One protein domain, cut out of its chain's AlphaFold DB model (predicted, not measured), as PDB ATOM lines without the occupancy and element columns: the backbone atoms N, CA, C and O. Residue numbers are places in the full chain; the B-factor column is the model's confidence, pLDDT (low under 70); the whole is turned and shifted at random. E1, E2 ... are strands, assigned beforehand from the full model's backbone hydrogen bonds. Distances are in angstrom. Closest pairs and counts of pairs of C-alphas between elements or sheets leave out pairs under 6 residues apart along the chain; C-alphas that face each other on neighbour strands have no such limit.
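This is residues 126 to 143 and 150 to 171 of the 370 residues of the protein "DX domain-containing protein" of Caenorhabditis japonica (UniProt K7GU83). This is a small domain with little regular structure: a short hairpin of two strands, E1 and E2, sits in the middle, and the long loop of residues 126 to 143 winds round it. Residues 127 to 128 pair with residues 161 to 162 of E2, antiparallel. The printed part has 40 residues, only 6 of them in E1 and then E2, an antiparallel sheet, with no named helix; the class is all strand. It is compact, with a radius of gyration of the C-alphas of 9.3 A, and spans 24 by 20 by 17 A.

Find C-alpha 151 at (-27.490, 29.096, -6.660); from there E1, residues 151 to 153, runs 7.1 A. E2, residues 160 to 162, runs 7.0 A to C-alpha 162 at (-29.141, 28.099, -10.876).

E1 and E2 form a hairpin with a short link, antiparallel at 142 degrees. Look at N 152 and O 161, within hydrogen-bond range at 2.9 A. C-alphas 152 and 161 face each other at 5.3 A.

The C-alphas farthest apart are those of Thr 136 and Thr 165, 24.0 A. Residues 144 to 149 are not printed; C-alphas 143 and 150 are 11.3 A apart across the cut. Model confidence is low, with pLDDT under 70, at residue 143 and residues 164 to 169.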
ATOM      1  N   GLY A 126     -27.642  22.630 -14.901       77.50
ATOM      2  CA  GLY A 126     -28.432  23.847 -14.712       77.50
ATOM      3  C   GLY A 126     -28.059  24.960 -15.689       77.50
ATOM      4  O   GLY A 126     -27.734  24.693 -16.846       77.50
ATOM      5  N   VAL A 127     -28.192  26.212 -15.240       79.31
ATOM      6  CA  VAL A 127     -28.043  27.403 -16.089       79.31
ATOM      7  C   VAL A 127     -27.238  28.476 -15.402       79.31
ATOM      8  O   VAL A 127     -27.358  28.632 -14.188       79.31
ATOM      9  N   SER A 128     -26.466  29.251 -16.161       82.62
ATOM     10  CA  SER A 128     -25.732  30.373 -15.582       82.62
ATOM     11  C   SER A 128     -26.699  31.416 -15.028       82.62
ATOM     12  O   SER A 128     -27.787  31.651 -15.568       82.62
ATOM     13  N   THR A 129     -26.341  32.013 -13.897       77.31
ATOM     14  CA  THR A 129     -27.015  33.229 -13.455       77.31
ATOM     15  C   THR A 129     -26.700  34.340 -14.443       77.31
ATOM     16  O   THR A 129     -25.579  34.403 -14.928       77.31
ATOM     17  N   LEU A 130     -27.672  35.208 -14.716       72.44
ATOM     18  CA  LEU A 130     -27.454  36.415 -15.506       72.44
ATOM     19  C   LEU A 130     -27.461  37.630 -14.562       72.44
ATOM     20  O   LEU A 130     -28.403  37.739 -13.762       72.44
ATOM     21  N   PRO A 131     -26.444  38.506 -14.612       73.06
ATOM     22  CA  PRO A 131     -25.201  38.343 -15.376       73.06
ATOM     23  C   PRO A 131     -24.338  37.175 -14.867       73.06
ATOM     24  O   PRO A 131     -24.514  36.732 -13.724       73.06
ATOM     25  N   ALA A 132     -23.430  36.659 -15.703       80.94
ATOM     26  CA  ALA A 132     -22.535  35.563 -15.339       80.94
ATOM     27  C   ALA A 132     -21.598  35.991 -14.197       80.94
ATOM     28  O   ALA A 132     -20.782  36.903 -14.333       80.94
ATOM     29  N   ILE A 133     -21.713  35.321 -13.049       85.38
ATOM     30  CA  ILE A 133     -20.934  35.631 -11.846       85.38
ATOM     31  C   ILE A 133     -19.884  34.544 -11.651       85.38
ATOM     32  O   ILE A 133     -20.222  33.381 -11.427       85.38
ATOM     33  N   LYS A 134     -18.605  34.930 -11.669       88.75
ATOM     34  CA  LYS A 134     -17.511  34.025 -11.305       88.75
ATOM     35  C   LYS A 134     -17.554  33.705  -9.817       88.75
ATOM     36  O   LYS A 134     -17.823  34.573  -8.992       88.75
ATOM     37  N   CYS A 135     -17.221  32.470  -9.476       87.12
ATOM     38  CA  CYS A 135     -17.254  31.989  -8.106       87.12
ATOM     39  C   CYS A 135     -16.117  31.015  -7.808       87.12
ATOM     40  O   CYS A 135     -15.614  30.280  -8.659       87.12
ATOM     41  N   THR A 136     -15.746  30.984  -6.539       84.69
ATOM     42  CA  THR A 136     -14.849  29.991  -5.948       84.69
ATOM     43  C   THR A 136     -15.592  29.117  -4.948       84.69
ATOM     44  O   THR A 136     -15.302  27.923  -4.820       84.69
ATOM     45  N   THR A 137     -16.581  29.698  -4.271       76.31
ATOM     46  CA  THR A 137     -17.394  29.051  -3.252       76.31
ATOM     47  C   THR A 137     -18.881  29.210  -3.540       76.31
ATOM     48  O   THR A 137     -19.312  30.019  -4.357       76.31
ATOM     49  N   LEU A 138     -19.685  28.406  -2.847       76.50
ATOM     50  CA  LEU A 138     -21.140  28.508  -2.882       76.50
ATOM     51  C   LEU A 138     -21.643  29.874  -2.385       76.50
ATOM     52  O   LEU A 138     -22.653  30.372  -2.886       76.50
ATOM     53  N   ASP A 139     -20.965  30.457  -1.397       74.56
ATOM     54  CA  ASP A 139     -21.395  31.701  -0.760       74.56
ATOM     55  C   ASP A 139     -21.241  32.895  -1.712       74.56
ATOM     56  O   ASP A 139     -22.110  33.765  -1.723       74.56
ATOM     57  N   ASP A 140     -20.240  32.864  -2.601       81.81
ATOM     58  CA  ASP A 140     -20.035  33.864  -3.661       81.81
ATOM     59  C   ASP A 140     -21.284  34.008  -4.551       81.81
ATOM     60  O   ASP A 140     -21.614  35.098  -5.018       81.81
ATOM     61  N   CYS A 141     -22.021  32.911  -4.747       81.62
ATOM     62  CA  CYS A 141     -23.231  32.884  -5.565       81.62
ATOM     63  C   CYS A 141     -24.505  33.292  -4.821       81.62
ATOM     64  O   CYS A 141     -25.529  33.521  -5.466       81.62
ATOM     65  N   ASN A 142     -24.473  33.358  -3.488       76.94
ATOM     66  CA  ASN A 142     -25.644  33.576  -2.635       76.94
ATOM     67  C   ASN A 142     -25.472  34.819  -1.737       76.94
ATOM     68  O   ASN A 142     -25.882  34.822  -0.578       76.94
ATOM     69  N   THR A 143     -24.878  35.887  -2.272       64.62
ATOM     70  CA  THR A 143     -24.573  37.141  -1.557       64.62
ATOM     71  C   THR A 143     -25.782  38.066  -1.334       64.62
ATOM     72  O   THR A 143     -25.673  39.056  -0.613       64.62
ATOM     73  N   GLN A 150     -31.983  28.674  -5.083       70.62
ATOM     74  CA  GLN A 150     -30.653  28.194  -4.721       70.62
ATOM     75  C   GLN A 150     -29.705  28.299  -5.914       70.62
ATOM     76  O   GLN A 150     -29.978  27.762  -6.989       70.62
ATOM     77  N   ARG A 151     -28.593  29.004  -5.707       82.56
ATOM     78  CA  ARG A 151     -27.490  29.096  -6.660       82.56
ATOM     79  C   ARG A 151     -26.324  28.266  -6.154       82.56
ATOM     80  O   ARG A 151     -26.142  28.155  -4.942       82.56
ATOM     81  N   TRP A 152     -25.528  27.708  -7.056       84.50
ATOM     82  CA  TRP A 152     -24.290  27.014  -6.711       84.50
ATOM     83  C   TRP A 152     -23.144  27.434  -7.606       84.50
ATOM     84  O   TRP A 152     -23.350  27.919  -8.711       84.50
ATOM     85  N   CYS A 153     -21.931  27.227  -7.108       85.88
ATOM     86  CA  CYS A 153     -20.732  27.441  -7.890       85.88
ATOM     87  C   CYS A 153     -20.364  26.169  -8.654       85.88
ATOM     88  O   CYS A 153     -20.064  25.141  -8.033       85.88
ATOM     89  N   ASP A 154     -20.386  26.218  -9.986       85.19
ATOM     90  CA  ASP A 154     -19.916  25.113 -10.820       85.19
ATOM     91  C   ASP A 154     -18.404  24.934 -10.666       85.19
ATOM     92  O   ASP A 154     -17.613  25.881 -10.673       85.19
ATOM     93  N   ARG A 155     -17.972  23.685 -10.486       79.56
ATOM     94  CA  ARG A 155     -16.574  23.393 -10.164       79.56
ATOM     95  C   ARG A 155     -15.644  23.477 -11.359       79.56
ATOM     96  O   ARG A 155     -14.456  23.716 -11.132       79.56
ATOM     97  N   VAL A 156     -16.164  23.207 -12.551       82.19
ATOM     98  CA  VAL A 156     -15.402  23.135 -13.796       82.19
ATOM     99  C   VAL A 156     -15.287  24.535 -14.373       82.19
ATOM    100  O   VAL A 156     -14.181  25.013 -14.593       82.19
ATOM    101  N   THR A 157     -16.416  25.217 -14.538       85.94
ATOM    102  CA  THR A 157     -16.462  26.527 -15.194       85.94
ATOM    103  C   THR A 157     -16.206  27.691 -14.241       85.94
ATOM    104  O   THR A 157     -15.891  28.785 -14.704       85.94
ATOM    105  N   LYS A 158     -16.305  27.469 -12.920       89.75
ATOM    106  CA  LYS A 158     -16.182  28.514 -11.884       89.75
ATOM    107  C   LYS A 158     -17.213  29.633 -12.043       89.75
ATOM    108  O   LYS A 158     -16.916  30.792 -11.763       89.75
ATOM    109  N   GLN A 159     -18.415  29.284 -12.496       89.88
ATOM    110  CA  GLN A 159     -19.534  30.208 -12.676       89.88
ATOM    111  C   GLN A 159     -20.684  29.866 -11.731       89.88
ATOM    112  O   GLN A 159     -20.904  28.703 -11.381       89.88
ATOM    113  N   CYS A 160     -21.433  30.886 -11.324       87.00
ATOM    114  CA  CYS A 160     -22.656  30.710 -10.569       87.00
ATOM    115  C   CYS A 160     -23.763  30.182 -11.471       87.00
ATOM    116  O   CYS A 160     -24.093  30.750 -12.513       87.00
ATOM    117  N   CYS A 161     -24.362  29.094 -11.019       85.44
ATOM    118  CA  CYS A 161     -25.403  28.367 -11.708       85.44
ATOM    119  C   CYS A 161     -26.665  28.333 -10.848       85.44
ATOM    120  O   CYS A 161     -26.606  28.393  -9.618       85.44
ATOM    121  N   ARG A 162     -27.823  28.252 -11.495       82.31
ATOM    122  CA  ARG A 162     -29.141  28.099 -10.876       82.31
ATOM    123  C   ARG A 162     -29.961  27.060 -11.630       82.31
ATOM    124  O   ARG A 162     -29.650  26.702 -12.765       82.31
ATOM    125  N   ASN A 163     -31.033  26.580 -11.010       74.25
ATOM    126  CA  ASN A 163     -32.029  25.797 -11.732       74.25
ATOM    127  C   ASN A 163     -32.938  26.718 -12.547       74.25
ATOM    128  O   ASN A 163     -33.445  27.700 -12.007       74.25
ATOM    129  N   GLU A 164     -33.224  26.357 -13.794       67.25
ATOM    130  CA  GLU A 164     -34.292  26.990 -14.582       67.25
ATOM    131  C   GLU A 164     -35.680  26.641 -14.040       67.25
ATOM    132  O   GLU A 164     -36.575  27.478 -14.023       67.25
ATOM    133  N   THR A 165     -35.858  25.411 -13.554       61.31
ATOM    134  CA  THR A 165     -37.188  24.879 -13.213       61.31
ATOM    135  C   THR A 165     -37.708  25.321 -11.845       61.31
ATOM    136  O   THR A 165     -38.818  24.951 -11.476       61.31
ATOM    137  N   GLY A 166     -36.921  26.067 -11.056       57.06
ATOM    138  CA  GLY A 166     -37.283  26.451  -9.681       57.06
ATOM    139  C   GLY A 166     -37.511  25.263  -8.731       57.06
ATOM    140  O   GLY A 166     -37.932  25.450  -7.593       57.06
ATOM    141  N   ASP A 167     -37.247  24.040  -9.191       58.06
ATOM    142  CA  ASP A 167     -37.637  22.826  -8.500       58.06
ATOM    143  C   ASP A 167     -36.621  22.496  -7.394       58.06
ATOM    144  O   ASP A 167     -35.405  22.521  -7.623       58.06
ATOM    145  N   ASN A 168     -37.110  22.108  -6.207       57.53
ATOM    146  CA  ASN A 168     -36.316  21.729  -5.020       57.53
ATOM    147  C   ASN A 168     -35.453  20.467  -5.238       57.53
ATOM    148  O   ASN A 168     -34.830  19.947  -4.314       57.53
ATOM    149  N   ARG A 169     -35.396  19.961  -6.473       61.38
ATOM    150  CA  ARG A 169     -34.617  18.803  -6.925       61.38
ATOM    151  C   ARG A 169     -33.104  18.960  -6.768       61.38
ATOM    152  O   ARG A 169     -32.411  17.969  -6.993       61.38
ATOM    153  N   GLN A 170     -32.639  20.153  -6.407       77.19
ATOM    154  CA  GLN A 170     -31.240  20.504  -6.149       77.19
ATOM    155  C   GLN A 170     -30.880  20.540  -4.670       77.19
ATOM    156  O   GLN A 170     -29.787  20.965  -4.310       77.19
ATOM    157  N   LEU A 171     -31.788  20.103  -3.810       84.00
ATOM    158  CA  LEU A 171     -31.484  19.823  -2.424       84.00
ATOM    159  C   LEU A 171     -31.226  18.335  -2.248       84.00
ATOM    160  O   LEU A 171     -31.838  17.487  -2.901       84.00
TER     161      LEU A 171